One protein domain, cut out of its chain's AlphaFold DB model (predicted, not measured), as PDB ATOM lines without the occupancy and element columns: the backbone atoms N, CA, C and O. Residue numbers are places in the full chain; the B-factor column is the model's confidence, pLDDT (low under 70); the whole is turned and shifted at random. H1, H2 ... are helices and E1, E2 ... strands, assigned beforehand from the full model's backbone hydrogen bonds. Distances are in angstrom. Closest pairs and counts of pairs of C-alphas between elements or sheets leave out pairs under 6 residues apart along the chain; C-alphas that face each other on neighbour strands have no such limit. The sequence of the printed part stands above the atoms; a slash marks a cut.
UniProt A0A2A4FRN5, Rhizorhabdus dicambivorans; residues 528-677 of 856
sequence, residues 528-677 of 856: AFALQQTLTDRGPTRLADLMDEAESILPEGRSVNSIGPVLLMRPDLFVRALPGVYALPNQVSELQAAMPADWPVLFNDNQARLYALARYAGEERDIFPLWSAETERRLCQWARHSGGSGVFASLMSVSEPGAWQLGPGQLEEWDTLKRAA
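Overview. This is residues 528 to 677 of the 856 residues of a protein of Rhizorhabdus dicambivorans (UniProt A0A2A4FRN5). Two lobes lie end to end as a rod: in one, the short helices H1 to H4 gather beside the two-strand hairpin of E1 and E2; in the other, H6, H7 and H8 pack together and H9 stands across the far end. H5 starts beside E1 and runs toward the second lobe. The printed part has 150 residues, with named elements in the order H1 H2 H3 H4 E1 E2 H5 H6 H7 H8 H9, and the class is mostly helix. The two strands make an antiparallel sheet. The whole is compact, with a radius of gyration of the C-alphas of 17.2 A, and spans 57 by 28 by 26 A.

Arrangement. Start at H1, residues 528 to 538, which only just touches H4, residues 560 to 569, with 3 pairs of C-alphas within 8 A; the closest are those of Ala 528 and Val 566, 6.3 A apart, and the lines are about perpendicular at 88 degrees. H1 also only just touches H3, residues 550 to 553, with 3 such pairs, the closest being Ala 530 and Ile 553 at 6.1 A. H2, residues 543 to 548, touches H4 at Met 547 and Val 560, C-alphas 6.1 A apart, at a shallow tilt of 22 degrees, opposite ways. Next look at the hairpin of E1, residues 575 to 578, and E2, residues 581 to 583: N 575 and O 583 are 2.9 A apart, and N 581 and O 578 3.0 A, both within hydrogen-bond range. H5, residues 585 to 593, touches no helix; its Pro 585 has its C-alpha 6.0 A from that of Val 575 in E1. H6, residues 605 to 616, touches H8, residues 645 to 654, at Ala 612 and Leu 651, C-alphas 4.8 A apart, the same way at a shallow tilt of 33 degrees, only just short of steep. H7, residues 629 to 642, forms a helical hairpin with H8, closest at the C-alphas of Ala 639 and Phe 648, 5.3 A. H9, residues 664 to 676, touches H8 with residues 673 to 675 alone; the C-alphas of Met 652 and Lys 674 are closest at 5.3 A. The helix packing is part aligned, part crossed. Every O i to N i+4 pair is within hydrogen-bond range in H1, H2, H5, H6, H8 and H9, against 4 of 6 in H4 and 9 of 10 in H7; H3 is too short for one.

Along the chain. Find C-alpha 528 at (154.417, 104.991, 185.809), where H1 begins its 15.3 A. H7, the longest helix by residues, covers 19.8 A and H9 18.7 A, ending at C-alpha 676, (188.992, 132.463, 203.483).

Size, cuts and confidence. The C-alphas farthest apart, Gly 557 and Gly 665, are 58.8 A apart. The printed part has no cut; the links H5 to H6 and H6 to H7 are long. The mean pLDDT of the printed part is 90.6, and no printed residue is under 70.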
ATOM      1  N   ALA A 528     153.126 104.776 186.455       89.56
ATOM      2  CA  ALA A 528     154.417 104.991 185.809       89.56
ATOM      3  C   ALA A 528     154.272 105.853 184.545       89.56
ATOM      4  O   ALA A 528     154.985 106.844 184.411       89.56
ATOM      5  N   PHE A 529     153.288 105.559 183.689       90.62
ATOM      6  CA  PHE A 529     152.986 106.379 182.516       90.62
ATOM      7  C   PHE A 529     152.659 107.831 182.897       90.62
ATOM      8  O   PHE A 529     153.217 108.769 182.331       90.62
ATOM      9  N   ALA A 530     151.789 108.033 183.892       91.75
ATOM     10  CA  ALA A 530     151.391 109.367 184.341       91.75
ATOM     11  C   ALA A 530     152.566 110.198 184.893       91.75
ATOM     12  O   ALA A 530     152.716 111.381 184.569       91.75
ATOM     13  N   LEU A 531     153.436 109.571 185.690       93.69
ATOM     14  CA  LEU A 531     154.652 110.203 186.204       93.69
ATOM     15  C   LEU A 531     155.649 110.509 185.083       93.69
ATOM     16  O   LEU A 531     156.243 111.585 185.074       93.69
ATOM     17  N   GLN A 532     155.805 109.604 184.112       93.00
ATOM     18  CA  GLN A 532     156.675 109.814 182.957       93.00
ATOM     19  C   GLN A 532     156.211 111.006 182.109       93.00
ATOM     20  O   GLN A 532     157.036 111.844 181.752       93.00
ATOM     21  N   GLN A 533     154.906 111.131 181.837       91.94
ATOM     22  CA  GLN A 533     154.334 112.287 181.131       91.94
ATOM     23  C   GLN A 533     154.568 113.586 181.908       91.94
ATOM     24  O   GLN A 533     155.096 114.552 181.365       91.94
ATOM     25  N   THR A 534     154.286 113.577 183.213       94.06
ATOM     26  CA  THR A 534     154.479 114.750 184.077       94.06
ATOM     27  C   THR A 534     155.933 115.220 184.083       94.06
ATOM     28  O   THR A 534     156.199 116.413 183.935       94.06
ATOM     29  N   LEU A 535     156.886 114.295 184.232       93.94
ATOM     30  CA  LEU A 535     158.307 114.630 184.182       93.94
ATOM     31  C   LEU A 535     158.722 115.079 182.782       93.94
ATOM     32  O   LEU A 535     159.509 116.012 182.688       93.94
ATOM     33  N   THR A 536     158.182 114.488 181.712       92.62
ATOM     34  CA  THR A 536     158.437 114.929 180.327       92.62
ATOM     35  C   THR A 536     158.051 116.395 180.133       92.62
ATOM     36  O   THR A 536     158.845 117.161 179.592       92.62
ATOM     37  N   ASP A 537     156.884 116.795 180.638       90.94
ATOM     38  CA  ASP A 537     156.360 118.154 180.487       90.94
ATOM     39  C   ASP A 537     157.088 119.184 181.366       90.94
ATOM     40  O   ASP A 537     157.289 120.329 180.954       90.94
ATOM     41  N   ARG A 538     157.463 118.804 182.595       90.12
ATOM     42  CA  ARG A 538     157.962 119.743 183.620       90.12
ATOM     43  C   ARG A 538     159.476 119.728 183.815       90.12
ATOM     44  O   ARG A 538     160.031 120.693 184.340       90.12
ATOM     45  N   GLY A 539     160.146 118.652 183.419       91.00
ATOM     46  CA  GLY A 539     161.533 118.381 183.787       91.00
ATOM     47  C   GLY A 539     161.676 117.759 185.185       91.00
ATOM     48  O   GLY A 539     160.691 117.316 185.788       91.00
ATOM     49  N   PRO A 540     162.906 117.718 185.735       94.50
ATOM     50  CA  PRO A 540     163.136 117.127 187.046       94.50
ATOM     51  C   PRO A 540     162.366 117.849 188.148       94.50
ATOM     52  O   PRO A 540     162.418 119.075 188.255       94.50
ATOM     53  N   THR A 541     161.698 117.074 188.997       94.50
ATOM     54  CA  THR A 541     160.731 117.579 189.979       94.50
ATOM     55  C   THR A 541     161.001 116.979 191.359       94.50
ATOM     56  O   THR A 541     161.488 115.848 191.473       94.50
ATOM     57  N   ARG A 542     160.740 117.740 192.431       92.69
ATOM     58  CA  ARG A 542     160.905 117.238 193.803       92.69
ATOM     59  C   ARG A 542     159.811 116.224 194.116       92.69
ATOM     60  O   ARG A 542     158.676 116.373 193.677       92.69
ATOM     61  N   LEU A 543     160.141 115.224 194.929       92.31
ATOM     62  CA  LEU A 543     159.167 114.218 195.354       92.31
ATOM     63  C   LEU A 543     157.964 114.838 196.081       92.31
ATOM     64  O   LEU A 543     156.839 114.426 195.830       92.31
ATOM     65  N   ALA A 544     158.204 115.830 196.947       89.75
ATOM     66  CA  ALA A 544     157.138 116.533 197.661       89.75
ATOM     67  C   ALA A 544     156.146 117.178 196.680       89.75
ATOM     68  O   ALA A 544     154.956 116.911 196.770       89.75
ATOM     69  N   ASP A 545     156.650 117.898 195.673       92.31
ATOM     70  CA  ASP A 545     155.815 118.546 194.655       92.31
ATOM     71  C   ASP A 545     154.980 117.514 193.862       92.31
ATOM     72  O   ASP A 545     153.798 117.729 193.602       92.31
ATOM     73  N   LEU A 546     155.559 116.352 193.517       94.06
ATOM     74  CA  LEU A 546     154.822 115.265 192.851       94.06
ATOM     75  C   LEU A 546     153.709 114.683 193.735       94.06
ATOM     76  O   LEU A 546     152.667 114.281 193.223       94.06
ATOM     77  N   MET A 547     153.935 114.602 195.045       91.31
ATOM     78  CA  MET A 547     152.964 114.055 195.993       91.31
ATOM     79  C   MET A 547     151.858 115.051 196.335       91.31
ATOM     80  O   MET A 547     150.696 114.654 196.389       91.31
ATOM     81  N   ASP A 548     152.195 116.329 196.486       91.81
ATOM     82  CA  ASP A 548     151.233 117.407 196.728       91.81
ATOM     83  C   ASP A 548     150.255 117.561 195.551       91.81
ATOM     84  O   ASP A 548     149.076 117.856 195.740       91.81
ATOM     85  N   GLU A 549     150.720 117.307 194.326       92.19
ATOM     86  CA  GLU A 549     149.922 117.416 193.101       92.19
ATOM     87  C   GLU A 549     149.368 116.076 192.593       92.19
ATOM     88  O   GLU A 549     148.848 115.988 191.474       92.19
ATOM     89  N   ALA A 550     149.446 115.022 193.404       91.44
ATOM     90  CA  ALA A 550     149.129 113.662 192.992       91.44
ATOM     91  C   ALA A 550     147.700 113.484 192.452       91.44
ATOM     92  O   ALA A 550     147.509 112.711 191.520       91.44
ATOM     93  N   GLU A 551     146.712 114.221 192.972       88.88
ATOM     94  CA  GLU A 551     145.331 114.194 192.455       88.88
ATOM     95  C   GLU A 551     145.233 114.647 190.990       88.88
ATOM     96  O   GLU A 551     144.351 114.196 190.264       88.88
ATOM     97  N   SER A 552     146.137 115.527 190.547       89.56
ATOM     98  CA  SER A 552     146.183 116.022 189.166       89.56
ATOM     99  C   SER A 552     147.021 115.145 188.234       89.56
ATOM    100  O   SER A 552     146.812 115.158 187.023       89.56
ATOM    101  N   ILE A 553     147.971 114.394 188.799       91.25
ATOM    102  CA  ILE A 553     148.913 113.553 188.058       91.25
ATOM    103  C   ILE A 553     148.338 112.149 187.864       91.25
ATOM    104  O   ILE A 553     148.428 111.580 186.779       91.25
ATOM    105  N   LEU A 554     147.786 111.555 188.921       91.56
ATOM    106  CA  LEU A 554     147.457 110.137 188.952       91.56
ATOM    107  C   LEU A 554     146.124 109.814 188.253       91.56
ATOM    108  O   LEU A 554     145.170 110.584 188.346       91.56
ATOM    109  N   PRO A 555     146.002 108.627 187.624       88.31
ATOM    110  CA  PRO A 555     144.719 108.125 187.135       88.31
ATOM    111  C   PRO A 555     143.675 107.997 188.258       88.31
ATOM    112  O   PRO A 555     144.027 107.712 189.407       88.31
ATOM    113  N   GLU A 556     142.386 108.127 187.919       86.19
ATOM    114  CA  GLU A 556     141.290 108.026 188.893       86.19
ATOM    115  C   GLU A 556     141.380 106.744 189.744       86.19
ATOM    116  O   GLU A 556     141.583 105.636 189.239       86.19
ATOM    117  N   GLY A 557     141.226 106.896 191.064       82.81
ATOM    118  CA  GLY A 557     141.247 105.788 192.023       82.81
ATOM    119  C   GLY A 557     142.641 105.282 192.420       82.81
ATOM    120  O   GLY A 557     142.733 104.311 193.174       82.81
ATOM    121  N   ARG A 558     143.732 105.906 191.952       86.56
ATOM    122  CA  ARG A 558     145.101 105.587 192.396       86.56
ATOM    123  C   ARG A 558     145.496 106.410 193.625       86.56
ATOM    124  O   ARG A 558     145.112 107.563 193.770       86.56
ATOM    125  N   SER A 559     146.265 105.797 194.523       87.38
ATOM    126  CA  SER A 559     146.686 106.421 195.784       87.38
ATOM    127  C   SER A 559     147.960 107.248 195.611       87.38
ATOM    128  O   SER A 559     148.925 106.766 195.014       87.38
ATOM    129  N   VAL A 560     148.000 108.438 196.220       87.31
ATOM    130  CA  VAL A 560     149.198 109.298 196.337       87.31
ATOM    131  C   VAL A 560     150.400 108.523 196.881       87.31
ATOM    132  O   VAL A 560     151.515 108.648 196.376       87.31
ATOM    133  N   ASN A 561     150.153 107.615 197.828       84.31
ATOM    134  CA  ASN A 561     151.185 106.791 198.463       84.31
ATOM    135  C   ASN A 561     151.853 105.800 197.492       84.31
ATOM    136  O   ASN A 561     152.824 105.144 197.856       84.31
ATOM    137  N   SER A 562     151.344 105.664 196.262       85.31
ATOM    138  CA  SER A 562     151.928 104.811 195.221       85.31
ATOM    139  C   SER A 562     152.980 105.524 194.362       85.31
ATOM    140  O   SER A 562     153.748 104.837 193.695       85.31
ATOM    141  N   ILE A 563     153.055 106.864 194.381       89.19
ATOM    142  CA  ILE A 563     154.047 107.627 193.595       89.19
ATOM    143  C   ILE A 563     155.461 107.213 193.981       89.19
ATOM    144  O   ILE A 563     156.268 106.851 193.128       89.19
ATOM    145  N   GLY A 564     155.732 107.227 195.282       84.94
ATOM    146  CA  GLY A 564     157.044 106.921 195.817       84.94
ATOM    147  C   GLY A 564     157.564 105.535 195.431       84.94
ATOM    148  O   GLY A 564     158.623 105.443 194.808       84.94
ATOM    149  N   PRO A 565     156.813 104.461 195.738       81.75
ATOM    150  CA  PRO A 565     157.153 103.117 195.299       81.75
ATOM    151  C   PRO A 565     157.388 103.036 193.789       81.75
ATOM    152  O   PRO A 565     158.401 102.498 193.369       81.75
ATOM    153  N   VAL A 566     156.528 103.616 192.949       85.81
ATOM    154  CA  VAL A 566     156.715 103.532 191.490       85.81
ATOM    155  C   VAL A 566     158.019 104.196 191.031       85.81
ATOM    156  O   VAL A 566     158.707 103.618 190.196       85.81
ATOM    157  N   LEU A 567     158.393 105.346 191.600       88.00
ATOM    158  CA  LEU A 567     159.652 106.028 191.270       88.00
ATOM    159  C   LEU A 567     160.890 105.205 191.646       88.00
ATOM    160  O   LEU A 567     161.864 105.203 190.902       88.00
ATOM    161  N   LEU A 568     160.858 104.504 192.784       79.00
ATOM    162  CA  LEU A 568     161.962 103.641 193.214       79.00
ATOM    163  C   LEU A 568     162.040 102.331 192.442       79.00
ATOM    164  O   LEU A 568     163.126 101.881 192.101       79.00
ATOM    165  N   MET A 569     160.886 101.700 192.223       75.75
ATOM    166  CA  MET A 569     160.795 100.351 191.669       75.75
ATOM    167  C   MET A 569     160.973 100.329 190.144       75.75
ATOM    168  O   MET A 569     160.970  99.255 189.543       75.75
ATOM    169  N   ARG A 570     161.086 101.505 189.511       80.00
ATOM    170  CA  ARG A 570     161.276 101.688 188.066       80.00
ATOM    171  C   ARG A 570     162.505 102.551 187.747       80.00
ATOM    172  O   ARG A 570     162.360 103.590 187.097       80.00
ATOM    173  N   PRO A 571     163.718 102.140 188.168       76.31
ATOM    174  CA  PRO A 571     164.948 102.876 187.862       76.31
ATOM    175  C   PRO A 571     165.277 102.880 186.357       76.31
ATOM    176  O   PRO A 571     166.053 103.704 185.886       76.31
ATOM    177  N   ASP A 572     164.649 101.990 185.581       75.12
ATOM    178  CA  ASP A 572     164.679 101.982 184.118       75.12
ATOM    179  C   ASP A 572     163.978 103.202 183.493       75.12
ATOM    180  O   ASP A 572     164.337 103.624 182.394       75.12
ATOM    181  N   LEU A 573     162.992 103.775 184.192       83.12
ATOM    182  CA  LEU A 573     162.243 104.957 183.756       83.12
ATOM    183  C   LEU A 573     162.667 106.230 184.483       83.12
ATOM    184  O   LEU A 573     162.696 107.303 183.877       83.12
ATOM    185  N   PHE A 574     162.941 106.126 185.782       89.06
ATOM    186  CA  PHE A 574     163.129 107.268 186.665       89.06
ATOM    187  C   PHE A 574     164.504 107.231 187.310       89.06
ATOM    188  O   PHE A 574     164.911 106.240 187.904       89.06
ATOM    189  N   VAL A 575     165.198 108.360 187.263       87.56
ATOM    190  CA  VAL A 575     166.499 108.534 187.900       87.56
ATOM    191  C   VAL A 575     166.374 109.561 189.009       87.56
ATOM    192  O   VAL A 575     165.830 110.652 188.821       87.56
ATOM    193  N   ARG A 576     166.933 109.239 190.175       90.56
ATOM    194  CA  ARG A 576     167.100 110.201 191.264       90.56
ATOM    195  C   ARG A 576     168.256 111.150 190.936       90.56
ATOM    196  O   ARG A 576     169.404 110.911 191.292       90.56
ATOM    197  N   ALA A 577     167.946 112.224 190.218       91.94
ATOM    198  CA  ALA A 577     168.933 113.136 189.646       91.94
ATOM    199  C   ALA A 577     169.646 114.026 190.683       91.94
ATOM    200  O   ALA A 577     170.787 114.429 190.460       91.94
ATOM    201  N   LEU A 578     168.973 114.336 191.799       92.50
ATOM    202  CA  LEU A 578     169.492 115.059 192.970       92.50
ATOM    203  C   LEU A 578     168.858 114.459 194.245       92.50
ATOM    204  O   LEU A 578     167.857 113.734 194.158       92.50
ATOM    205  N   PRO A 579     169.341 114.782 195.459       91.12
ATOM    206  CA  PRO A 579     168.654 114.390 196.687       91.12
ATOM    207  C   PRO A 579     167.179 114.834 196.707       91.12
ATOM    208  O   PRO A 579     166.883 116.025 196.797       91.12
ATOM    209  N   GLY A 580     166.254 113.867 196.633       89.12
ATOM    210  CA  GLY A 580     164.803 114.104 196.675       89.12
ATOM    211  C   GLY A 580     164.187 114.619 195.370       89.12
ATOM    212  O   GLY A 580     163.027 115.022 195.379       89.12
ATOM    213  N   VAL A 581     164.939 114.611 194.264       92.69
ATOM    214  CA  VAL A 581     164.481 115.064 192.942       92.69
ATOM    215  C   VAL A 581     164.589 113.914 191.955       92.69
ATOM    216  O   VAL A 581     165.647 113.289 191.847       92.69
ATOM    217  N   TYR A 582     163.512 113.675 191.217       94.06
ATOM    218  CA  TYR A 582     163.434 112.632 190.200       94.06
ATOM    219  C   TYR A 582     163.339 113.248 188.805       94.06
ATOM    220  O   TYR A 582     162.766 114.324 188.628       94.06
ATOM    221  N   ALA A 583     163.940 112.574 187.831       93.94
ATOM    222  CA  ALA A 583     164.020 112.982 186.434       93.94
ATOM    223  C   ALA A 583     163.918 111.766 185.511       93.94
ATOM    224  O   ALA A 583     164.053 110.625 185.958       93.94
ATOM    225  N   LEU A 584     163.770 112.021 184.212       91.88
ATOM    226  CA  LEU A 584     163.985 111.006 183.184       91.88
ATOM    227  C   LEU A 584     165.477 110.934 182.786       91.88
ATOM    228  O   LEU A 584     166.156 111.967 182.784       91.88
ATOM    229  N   PRO A 585     166.008 109.756 182.402       87.81
ATOM    230  CA  PRO A 585     167.418 109.592 182.023       87.81
ATOM    231  C   PRO A 585     167.905 110.548 180.916       87.81
ATOM    232  O   PRO A 585     169.017 111.079 180.981       87.81
ATOM    233  N   ASN A 586     167.071 110.814 179.908       87.31
ATOM    234  CA  ASN A 586     167.387 111.747 178.821       87.31
ATOM    235  C   ASN A 586     167.512 113.198 179.314       87.31
ATOM    236  O   ASN A 586     168.435 113.903 178.909       87.31
ATOM    237  N   GLN A 587     166.657 113.621 180.248       91.00
ATOM    238  CA  GLN A 587     166.690 114.974 180.816       91.00
ATOM    239  C   GLN A 587     167.974 115.241 181.595       91.00
ATOM    240  O   GLN A 587     168.509 116.347 181.551       91.00
ATOM    241  N   VAL A 588     168.489 114.230 182.299       88.94
ATOM    242  CA  VAL A 588     169.777 114.333 182.997       88.94
ATOM    243  C   VAL A 588     170.892 114.659 182.004       88.94
ATOM    244  O   VAL A 588     171.671 115.582 182.239       88.94
ATOM    245  N   SER A 589     170.922 113.951 180.873       86.69
ATOM    246  CA  SER A 589     171.930 114.147 179.823       86.69
ATOM    247  C   SER A 589     171.841 115.548 179.200       86.69
ATOM    248  O   SER A 589     172.857 116.215 179.003       86.69
ATOM    249  N   GLU A 590     170.625 116.028 178.934       88.81
ATOM    250  CA  GLU A 590     170.377 117.372 178.396       88.81
ATOM    251  C   GLU A 590     170.809 118.477 179.374       88.81
ATOM    252  O   GLU A 590     171.482 119.434 178.981       88.81
ATOM    253  N   LEU A 591     170.486 118.331 180.662       89.31
ATOM    254  CA  LEU A 591     170.835 119.306 181.700       89.31
ATOM    255  C   LEU A 591     172.337 119.361 181.984       89.31
ATOM    256  O   LEU A 591     172.867 120.443 182.235       89.31
ATOM    257  N   GLN A 592     173.037 118.227 181.913       86.31
ATOM    258  CA  GLN A 592     174.499 118.203 181.996       86.31
ATOM    259  C   GLN A 592     175.147 118.953 180.824       86.31
ATOM    260  O   GLN A 592     176.171 119.610 181.011       86.31
ATOM    261  N   ALA A 593     174.551 118.888 179.629       85.94
ATOM    262  CA  ALA A 593     175.042 119.605 178.456       85.94
ATOM    263  C   ALA A 593     174.745 121.115 178.515       85.94
ATOM    264  O   ALA A 593     175.576 121.922 178.093       85.94
ATOM    265  N   ALA A 594     173.574 121.508 179.027       87.00
ATOM    266  CA  ALA A 594     173.125 122.899 179.049       87.00
ATOM    267  C   ALA A 594     172.282 123.230 180.294       87.00
ATOM    268  O   ALA A 594     171.057 123.337 180.234       87.00
ATOM    269  N   MET A 595     172.945 123.455 181.430       86.50
ATOM    270  CA  MET A 595     172.258 123.773 182.684       86.50
ATOM    271  C   MET A 595     171.695 125.210 182.703       86.50
ATOM    272  O   MET A 595     172.449 126.165 182.464       86.50
ATOM    273  N   PRO A 596     170.402 125.402 183.039       86.56
ATOM    274  CA  PRO A 596     169.803 126.728 183.169       86.56
ATOM    275  C   PRO A 596     170.493 127.579 184.242       86.56
ATOM    276  O   PRO A 596     171.000 127.062 185.234       86.56
ATOM    277  N   ALA A 597     170.500 128.902 184.056       78.00
ATOM    278  CA  ALA A 597     171.110 129.831 185.013       78.00
ATOM    279  C   ALA A 597     170.257 130.055 186.275       78.00
ATOM    280  O   ALA A 597     170.808 130.354 187.330       78.00
ATOM    281  N   ASP A 598     168.937 129.908 186.154       81.50
ATOM    282  CA  ASP A 598     167.977 130.001 187.248       81.50
ATOM    283  C   ASP A 598     167.093 128.753 187.211       81.50
ATOM    284  O   ASP A 598     166.310 128.547 186.283       81.50
ATOM    285  N   TRP A 599     167.309 127.865 188.175       87.94
ATOM    286  CA  TRP A 599     166.635 126.582 188.282       87.94
ATOM    287  C   TRP A 599     166.306 126.309 189.756       87.94
ATOM    288  O   TRP A 599     167.142 125.763 190.483       87.94
ATOM    289  N   PRO A 600     165.099 126.681 190.224       86.50
ATOM    290  CA  PRO A 600     164.734 126.653 191.646       86.50
ATOM    291  C   PRO A 600     164.832 125.272 192.308       86.50
ATOM    292  O   PRO A 600     164.998 125.156 193.527       86.50
ATOM    293  N   VAL A 601     164.738 124.202 191.513       90.12
ATOM    294  CA  VAL A 601     164.873 122.818 191.984       90.12
ATOM    295  C   VAL A 601     166.283 122.555 192.523       90.12
ATOM    296  O   VAL A 601     166.408 121.964 193.597       90.12
ATOM    297  N   LEU A 602     167.318 123.060 191.843       90.69
ATOM    298  CA  LEU A 602     168.729 122.898 192.211       90.69
ATOM    299  C   LEU A 602     169.274 124.078 193.028       90.69
ATOM    300  O   LEU A 602     169.965 123.869 194.020       90.69
ATOM    301  N   PHE A 603     168.987 125.316 192.627       92.62
ATOM    302  CA  PHE A 603     169.569 126.513 193.236       92.62
ATOM    303  C   PHE A 603     168.718 127.008 194.409       92.62
ATOM    304  O   PHE A 603     167.926 127.940 194.298       92.62
ATOM    305  N   ASN A 604     168.869 126.331 195.545       92.44
ATOM    306  CA  ASN A 604     168.246 126.685 196.818       92.44
ATOM    307  C   ASN A 604     169.140 126.272 198.001       92.44
ATOM    308  O   ASN A 604     170.037 125.436 197.861       92.44
ATOM    309  N   ASP A 605     168.859 126.827 199.185       92.25
ATOM    310  CA  ASP A 605     169.669 126.609 200.394       92.25
ATOM    311  C   ASP A 605     169.718 125.129 200.794       92.25
ATOM    312  O   ASP A 605     170.730 124.656 201.310       92.25
ATOM    313  N   ASN A 606     168.644 124.373 200.535       91.75
ATOM    314  CA  ASN A 606     168.583 122.959 200.883       91.75
ATOM    315  C   ASN A 606     169.561 122.127 200.048       91.75
ATOM    316  O   ASN A 606     170.381 121.407 200.609       91.75
ATOM    317  N   GLN A 607     169.524 122.263 198.723       93.44
ATOM    318  CA  GLN A 607     170.444 121.559 197.828       93.44
ATOM    319  C   GLN A 607     171.897 122.008 198.036       93.44
ATOM    320  O   GLN A 607     172.791 121.164 198.082       93.44
ATOM    321  N   ALA A 608     172.138 123.307 198.254       94.44
ATOM    322  CA  ALA A 608     173.472 123.816 198.573       94.44
ATOM    323  C   ALA A 608     174.025 123.231 199.883       94.44
ATOM    324  O   ALA A 608     175.183 122.812 199.934       94.44
ATOM    325  N   ARG A 609     173.184 123.129 200.923       94.56
ATOM    326  CA  ARG A 609     173.535 122.477 202.192       94.56
ATOM    327  C   ARG A 609     173.851 120.994 201.997       94.56
ATOM    328  O   ARG A 609     174.869 120.533 202.507       94.56
ATOM    329  N   LEU A 610     173.001 120.252 201.282       94.25
ATOM    330  CA  LEU A 610     173.176 118.813 201.047       94.25
ATOM    331  C   LEU A 610     174.452 118.513 200.255       94.25
ATOM    332  O   LEU A 610     175.209 117.624 200.640       94.25
ATOM    333  N   TYR A 611     174.726 119.295 199.208       95.19
ATOM    334  CA  TYR A 611     175.971 119.199 198.450       95.19
ATOM    335  C   TYR A 611     177.186 119.469 199.347       95.19
ATOM    336  O   TYR A 611     178.133 118.682 199.370       95.19
ATOM    337  N   ALA A 612     177.149 120.550 200.138       95.00
ATOM    338  CA  ALA A 612     178.244 120.895 201.038       95.00
ATOM    339  C   ALA A 612     178.504 119.799 202.089       95.00
ATOM    340  O   ALA A 612     179.658 119.455 202.332       95.00
ATOM    341  N   LEU A 613     177.447 119.224 202.679       93.81
ATOM    342  CA  LEU A 613     177.541 118.116 203.637       93.81
ATOM    343  C   LEU A 613     178.157 116.861 203.010       93.81
ATOM    344  O   LEU A 613     179.079 116.298 203.594       93.81
ATOM    345  N   ALA A 614     177.696 116.452 201.826       94.12
ATOM    346  CA  ALA A 614     178.212 115.270 201.138       94.12
ATOM    347  C   ALA A 614     179.699 115.415 200.789       94.12
ATOM    348  O   ALA A 614     180.507 114.543 201.105       94.12
ATOM    349  N   ARG A 615     180.086 116.562 200.219       94.06
ATOM    350  CA  ARG A 615     181.489 116.852 199.894       94.06
ATOM    351  C   ARG A 615     182.364 116.936 201.142       94.06
ATOM    352  O   ARG A 615     183.489 116.449 201.124       94.06
ATOM    353  N   TYR A 616     181.849 117.489 202.240       93.12
ATOM    354  CA  TYR A 616     182.557 117.505 203.524       93.12
ATOM    355  C   TYR A 616     182.735 116.105 204.128       93.12
ATOM    356  O   TYR A 616     183.766 115.819 204.740       93.12
ATOM    357  N   ALA A 617     181.759 115.223 203.902       92.31
ATOM    358  CA  ALA A 617     181.815 113.809 204.249       92.31
ATOM    359  C   ALA A 617     182.745 112.989 203.342       92.31
ATOM    360  O   ALA A 617     182.982 111.816 203.617       92.31
ATOM    361  N   GLY A 618     183.331 113.607 202.314       91.69
ATOM    362  CA  GLY A 618     184.253 112.958 201.387       91.69
ATOM    363  C   GLY A 618     183.567 112.171 200.272       91.69
ATOM    364  O   GLY A 618     184.252 111.452 199.553       91.69
ATOM    365  N   GLU A 619     182.248 112.305 200.108       92.19
ATOM    366  CA  GLU A 619     181.528 111.708 198.981       92.19
ATOM    367  C   GLU A 619     181.985 112.322 197.663       92.19
ATOM    368  O   GLU A 619     182.241 113.524 197.603       92.19
ATOM    369  N   GLU A 620     182.046 111.526 196.599       89.56
ATOM    370  CA  GLU A 620     182.404 112.001 195.261       89.56
ATOM    371  C   GLU A 620     181.413 113.038 194.727       89.56
ATOM    372  O   GLU A 620     180.291 113.195 195.214       89.56
ATOM    373  N   ARG A 621     181.853 113.803 193.726       89.19
ATOM    374  CA  ARG A 621     181.013 114.854 193.152       89.19
ATOM    375  C   ARG A 621     179.791 114.268 192.447       89.19
ATOM    376  O   ARG A 621     178.740 114.875 192.508       89.19
ATOM    377  N   ASP A 622     179.927 113.110 191.828       86.75
ATOM    378  CA  ASP A 622     178.965 112.476 190.929       86.75
ATOM    379  C   ASP A 622     178.088 111.410 191.601       86.75
ATOM    380  O   ASP A 622     177.406 110.662 190.906       86.75
ATOM    381  N   ILE A 623     178.018 111.373 192.943       89.31
ATOM    382  CA  ILE A 623     177.084 110.470 193.647       89.31
ATOM    383  C   ILE A 623     175.618 110.697 193.244       89.31
ATOM    384  O   ILE A 623     174.783 109.818 193.428       89.31
ATOM    385  N   PHE A 624     175.300 111.877 192.703       90.81
ATOM    386  CA  PHE A 624     174.058 112.145 191.991       90.81
ATOM    387  C   PHE A 624     174.389 112.632 190.577       90.81
ATOM    388  O   PHE A 624     175.270 113.485 190.434       90.81
ATOM    389  N   PRO A 625     173.659 112.189 189.536       89.75
ATOM    390  CA  PRO A 625     174.013 112.489 188.150       89.75
ATOM    391  C   PRO A 625     174.141 113.984 187.827       89.75
ATOM    392  O   PRO A 625     174.982 114.379 187.023       89.75
ATOM    393  N   LEU A 626     173.329 114.847 188.448       92.06
ATOM    394  CA  LEU A 626     173.376 116.290 188.191       92.06
ATOM    395  C   LEU A 626     174.367 117.053 189.075       92.06
ATOM    396  O   LEU A 626     174.515 118.268 188.916       92.06
ATOM    397  N   TRP A 627     175.075 116.393 189.986       92.25
ATOM    398  CA  TRP A 627     176.181 117.012 190.703       92.25
ATOM    399  C   TRP A 627     177.460 116.916 189.858       92.25
ATOM    400  O   TRP A 627     178.089 115.875 189.717       92.25
ATOM    401  N   SER A 628     177.841 118.041 189.251       90.69
ATOM    402  CA  SER A 628     178.995 118.165 188.353       90.69
ATOM    403  C   SER A 628     179.866 119.362 188.735       90.69
ATOM    404  O   SER A 628     179.469 120.191 189.554       90.69
ATOM    405  N   ALA A 629     181.068 119.480 188.158       92.00
ATOM    406  CA  ALA A 629     181.941 120.633 188.420       92.00
ATOM    407  C   ALA A 629     181.278 121.956 187.990       92.00
ATOM    408  O   ALA A 629     181.431 122.985 188.647       92.00
ATOM    409  N   GLU A 630     180.485 121.914 186.918       90.00
ATOM    410  CA  GLU A 630     179.679 123.049 186.477       90.00
ATOM    411  C   GLU A 630     178.541 123.348 187.466       90.00
ATOM    412  O   GLU A 630     178.295 124.509 187.792       90.00
ATOM    413  N   THR A 631     177.896 122.315 188.016       90.81
ATOM    414  CA  THR A 631     176.864 122.454 189.059       90.81
ATOM    415  C   THR A 631     177.422 123.083 190.321       90.81
ATOM    416  O   THR A 631     176.836 124.032 190.832       90.81
ATOM    417  N   GLU A 632     178.579 122.621 190.788       93.69
ATOM    418  CA  GLU A 632     179.276 123.187 191.941       93.69
ATOM    419  C   GLU A 632     179.543 124.684 191.748       93.69
ATOM    420  O   GLU A 632     179.166 125.498 192.590       93.69
ATOM    421  N   ARG A 633     180.104 125.061 190.592       92.94
ATOM    422  CA  ARG A 633     180.360 126.461 190.232       92.94
ATOM    423  C   ARG A 633     179.089 127.305 190.282       92.94
ATOM    424  O   ARG A 633     179.089 128.391 190.864       92.94
ATOM    425  N   ARG A 634     178.006 126.833 189.657       92.25
ATOM    426  CA  ARG A 634     176.720 127.548 189.605       92.25
ATOM    427  C   ARG A 634     176.073 127.659 190.982       92.25
ATOM    428  O   ARG A 634     175.569 128.722 191.330       92.25
ATOM    429  N   LEU A 635     176.156 126.604 191.789       93.62
ATOM    430  CA  LEU A 635     175.671 126.587 193.165       93.62
ATOM    431  C   LEU A 635     176.438 127.598 194.029       93.62
ATOM    432  O   LEU A 635     175.815 128.362 194.761       93.62
ATOM    433  N   CYS A 636     177.767 127.680 193.889       94.19
ATOM    434  CA  CYS A 636     178.602 128.693 194.543       94.19
ATOM    435  C   CYS A 636     178.243 130.119 194.099       94.19
ATOM    436  O   CYS A 636     178.146 131.020 194.933       94.19
ATOM    437  N   GLN A 637     178.021 130.337 192.798       93.12
ATOM    438  CA  GLN A 637     177.585 131.629 192.257       93.12
ATOM    439  C   GLN A 637     176.238 132.060 192.831       93.12
ATOM    440  O   GLN A 637     176.101 133.203 193.266       93.12
ATOM    441  N   TRP A 638     175.264 131.155 192.861       94.94
ATOM    442  CA  TRP A 638     173.956 131.412 193.446       94.94
ATOM    443  C   TRP A 638     174.063 131.689 194.955       94.94
ATOM    444  O   TRP A 638     173.616 132.738 195.426       94.94
ATOM    445  N   ALA A 639     174.746 130.817 195.706       94.06
ATOM    446  CA  ALA A 639     174.865 130.916 197.160       94.06
ATOM    447  C   ALA A 639     175.590 132.194 197.612       94.06
ATOM    448  O   ALA A 639     175.263 132.737 198.662       94.06
ATOM    449  N   ARG A 640     176.513 132.727 196.799       93.31
ATOM    450  CA  ARG A 640     177.191 134.010 197.057       93.31
ATOM    451  C   ARG A 640     176.222 135.195 197.152       93.31
ATOM    452  O   ARG A 640     176.512 136.148 197.869       93.31
ATOM    453  N   HIS A 641     175.122 135.164 196.401       91.12
ATOM    454  CA  HIS A 641     174.174 136.281 196.304       91.12
ATOM    455  C   HIS A 641     172.881 136.032 197.079       91.12
ATOM    456  O   HIS A 641     172.285 136.975 197.594       91.12
ATOM    457  N   SER A 642     172.436 134.775 197.128       91.00
ATOM    458  CA  SER A 642     171.102 134.405 197.605       91.00
ATOM    459  C   SER A 642     171.110 133.369 198.726       91.00
ATOM    460  O   SER A 642     170.068 133.164 199.340       91.00
ATOM    461  N   GLY A 643     172.247 132.722 198.993       86.50
ATOM    462  CA  GLY A 643     172.345 131.686 200.018       86.50
ATOM    463  C   GLY A 643     172.625 132.244 201.411       86.50
ATOM    464  O   GLY A 643     173.163 133.343 201.571       86.50
ATOM    465  N   GLY A 644     172.304 131.460 202.442       90.00
ATOM    466  CA  GLY A 644     172.703 131.776 203.815       90.00
ATOM    467  C   GLY A 644     174.230 131.866 203.969       90.00
ATOM    468  O   GLY A 644     174.968 131.067 203.388       90.00
ATOM    469  N   SER A 645     174.727 132.799 204.793       87.44
ATOM    470  CA  SER A 645     176.173 133.060 204.938       87.44
ATOM    471  C   SER A 645     176.980 131.807 205.299       87.44
ATOM    472  O   SER A 645     178.004 131.538 204.673       87.44
ATOM    473  N   GLY A 646     176.482 130.993 206.236       92.38
ATOM    474  CA  GLY A 646     177.140 129.746 206.635       92.38
ATOM    475  C   GLY A 646     177.051 128.631 205.589       92.38
ATOM    476  O   GLY A 646     177.959 127.803 205.493       92.38
ATOM    477  N   VAL A 647     176.005 128.627 204.751       94.25
ATOM    478  CA  VAL A 647     175.885 127.686 203.624       94.25
ATOM    479  C   VAL A 647     176.917 128.029 202.559       94.25
ATOM    480  O   VAL A 647     177.650 127.144 202.126       94.25
ATOM    481  N   PHE A 648     177.037 129.307 202.194       96.00
ATOM    482  CA  PHE A 648     178.042 129.762 201.236       96.00
ATOM    483  C   PHE A 648     179.473 129.503 201.728       96.00
ATOM    484  O   PHE A 648     180.269 128.931 200.982       96.00
ATOM    485  N   ALA A 649     179.793 129.852 202.981       95.06
ATOM    486  CA  ALA A 649     181.109 129.592 203.568       95.06
ATOM    487  C   ALA A 649     181.454 128.093 203.547       95.06
ATOM    488  O   ALA A 649     182.535 127.694 203.110       95.06
ATOM    489  N   SER A 650     180.497 127.242 203.919       95.25
ATOM    490  CA  SER A 650     180.690 125.792 203.912       95.25
ATOM    491  C   SER A 650     180.852 125.230 202.507       95.25
ATOM    492  O   SER A 650     181.789 124.471 202.267       95.25
ATOM    493  N   LEU A 651     179.995 125.638 201.571       95.50
ATOM    494  CA  LEU A 651     180.059 125.228 200.174       95.50
ATOM    495  C   LEU A 651     181.400 125.621 199.544       95.50
ATOM    496  O   LEU A 651     182.062 124.789 198.929       95.50
ATOM    497  N   MET A 652     181.852 126.857 199.766       95.88
ATOM    498  CA  MET A 652     183.155 127.313 199.284       95.88
ATOM    499  C   MET A 652     184.314 126.528 199.899       95.88
ATOM    500  O   MET A 652     185.264 126.211 199.184       95.88
ATOM    501  N   SER A 653     184.233 126.161 201.183       94.25
ATOM    502  CA  SER A 653     185.300 125.407 201.857       94.25
ATOM    503  C   SER A 653     185.525 124.003 201.272       94.25
ATOM    504  O   SER A 653     186.646 123.499 201.320       94.25
ATOM    505  N   VAL A 654     184.488 123.397 200.679       94.06
ATOM    506  CA  VAL A 654     184.544 122.048 200.080       94.06
ATOM    507  C   VAL A 654     184.603 122.049 198.552       94.06
ATOM    508  O   VAL A 654     184.928 121.026 197.954       94.06
ATOM    509  N   SER A 655     184.293 123.182 197.921       94.88
ATOM    510  CA  SER A 655     184.329 123.349 196.466       94.88
ATOM    511  C   SER A 655     185.736 123.199 195.888       94.88
ATOM    512  O   SER A 655     186.719 123.443 196.583       94.88
ATOM    513  N   GLU A 656     185.871 122.871 194.604       94.56
ATOM    514  CA  GLU A 656     187.161 122.759 193.910       94.56
ATOM    515  C   GLU A 656     187.210 123.681 192.681       94.56
ATOM    516  O   GLU A 656     187.043 123.211 191.554       94.56
ATOM    517  N   PRO A 657     187.510 124.985 192.866       94.06
ATOM    518  CA  PRO A 657     187.536 125.951 191.770       94.06
ATOM    519  C   PRO A 657     188.416 125.552 190.584       94.06
ATOM    520  O   PRO A 657     188.059 125.816 189.442       94.06
ATOM    521  N   GLY A 658     189.525 124.847 190.826       91.81
ATOM    522  CA  GLY A 658     190.412 124.358 189.767       91.81
ATOM    523  C   GLY A 658     189.769 123.370 188.781       91.81
ATOM    524  O   GLY A 658     190.291 123.200 187.684       91.81
ATOM    525  N   ALA A 659     188.644 122.741 189.134       91.25
ATOM    526  CA  ALA A 659     187.877 121.881 188.230       91.25
ATOM    527  C   ALA A 659     186.866 122.665 187.368       91.25
ATOM    528  O   ALA A 659     186.193 122.083 186.517       91.25
ATOM    529  N   TRP A 660     186.717 123.972 187.592       93.31
ATOM    530  CA  TRP A 660     185.728 124.799 186.910       93.31
ATOM    531  C   TRP A 660     186.260 125.321 185.574       93.31
ATOM    532  O   TRP A 660     187.403 125.761 185.461       93.31
ATOM    533  N   GLN A 661     185.397 125.346 184.558       89.44
ATOM    534  CA  GLN A 661     185.726 125.877 183.231       89.44
ATOM    535  C   GLN A 661     185.676 127.416 183.235       89.44
ATOM    536  O   GLN A 661     184.732 128.032 182.741       89.44
ATOM    537  N   LEU A 662     186.677 128.050 183.852       90.75
ATOM    538  CA  LEU A 662     186.791 129.503 184.015       90.75
ATOM    539  C   LEU A 662     188.138 130.034 183.506       90.75
ATOM    540  O   LEU A 662     189.130 129.313 183.441       90.75
ATOM    541  N   GLY A 663     188.182 131.327 183.174       91.81
ATOM    542  CA  GLY A 663     189.440 132.009 182.867       91.81
ATOM    543  C   GLY A 663     190.318 132.202 184.118       91.81
ATOM    544  O   GLY A 663     189.786 132.286 185.228       91.81
ATOM    545  N   PRO A 664     191.648 132.352 183.965       89.50
ATOM    546  CA  PRO A 664     192.592 132.392 185.087       89.50
ATOM    547  C   PRO A 664     192.293 133.496 186.115       89.50
ATOM    548  O   PRO A 664     192.386 133.252 187.312       89.50
ATOM    549  N   GLY A 665     191.853 134.683 185.675       91.00
ATOM    550  CA  GLY A 665     191.503 135.774 186.597       91.00
ATOM    551  C   GLY A 665     190.252 135.503 187.442       91.00
ATOM    552  O   GLY A 665     190.174 135.943 188.583       91.00
ATOM    553  N   GLN A 666     189.283 134.747 186.913       91.44
ATOM    554  CA  GLN A 666     188.103 134.345 187.685       91.44
ATOM    555  C   GLN A 666     188.459 133.239 188.681       91.44
ATOM    556  O   GLN A 666     187.986 133.271 189.812       91.44
ATOM    557  N   LEU A 667     189.308 132.285 188.284       92.94
ATOM    558  CA  LEU A 667     189.797 131.236 189.182       92.94
ATOM    559  C   LEU A 667     190.514 131.826 190.400       92.94
ATOM    560  O   LEU A 667     190.217 131.426 191.521       92.94
ATOM    561  N   GLU A 668     191.366 132.836 190.206       93.00
ATOM    562  CA  GLU A 668     192.076 133.497 191.307       93.00
ATOM    563  C   GLU A 668     191.123 134.189 192.305       93.00
ATOM    564  O   GLU A 668     191.344 134.133 193.521       93.00
ATOM    565  N   GLU A 669     190.024 134.786 191.825       94.19
ATOM    566  CA  GLU A 669     188.973 135.350 192.687       94.19
ATOM    567  C   GLU A 669     188.340 134.259 193.565       94.19
ATOM    568  O   GLU A 669     188.237 134.408 194.787       94.19
ATOM    569  N   TRP A 670     187.963 133.130 192.965       95.25
ATOM    570  CA  TRP A 670     187.337 132.018 193.680       95.25
ATOM    571  C   TRP A 670     188.294 131.287 194.621       95.25
ATOM    572  O   TRP A 670     187.896 130.938 195.731       95.25
ATOM    573  N   ASP A 671     189.562 131.125 194.248       94.12
ATOM    574  CA  ASP A 671     190.601 130.573 195.124       94.12
ATOM    575  C   ASP A 671     190.871 131.477 196.330       94.12
ATOM    576  O   ASP A 671     191.223 131.015 197.419       94.12
ATOM    577  N   THR A 672     190.691 132.786 196.170       94.81
ATOM    578  CA  THR A 672     190.789 133.742 197.278       94.81
ATOM    579  C   THR A 672     189.626 133.574 198.248       94.81
ATOM    580  O   THR A 672     189.848 133.483 199.455       94.81
ATOM    581  N   LEU A 673     188.402 133.440 197.727       94.69
ATOM    582  CA  LEU A 673     187.220 133.141 198.538       94.69
ATOM    583  C   LEU A 673     187.342 131.785 199.246       94.69
ATOM    584  O   LEU A 673     187.072 131.700 200.440       94.69
ATOM    585  N   LYS A 674     187.815 130.744 198.550       94.69
ATOM    586  CA  LYS A 674     188.028 129.412 199.126       94.69
ATOM    587  C   LYS A 674     189.050 129.427 200.263       94.69
ATOM    588  O   LYS A 674     188.812 128.798 201.287       94.69
ATOM    589  N   ARG A 675     190.162 130.162 200.127       94.69
ATOM    590  CA  ARG A 675     191.176 130.283 201.196       94.69
ATOM    591  C   ARG A 675     190.641 130.942 202.468       94.69
ATOM    592  O   ARG A 675     191.151 130.652 203.545       94.69
ATOM    593  N   ALA A 676     189.650 131.824 202.345       93.62
ATOM    594  CA  ALA A 676     188.992 132.463 203.483       93.62
ATOM    595  C   ALA A 676     187.810 131.647 204.042       93.62
ATOM    596  O   ALA A 676     187.328 131.942 205.133       93.62
ATOM    597  N   ALA A 677     187.326 130.650 203.301       93.44
ATOM    598  CA  ALA A 677     186.140 129.886 203.648       93.44
ATOM    599  C   ALA A 677     186.433 128.819 204.713       93.44
ATOM    600  O   ALA A 677     187.446 128.122 204.664       93.44
TER     601      ALA A 677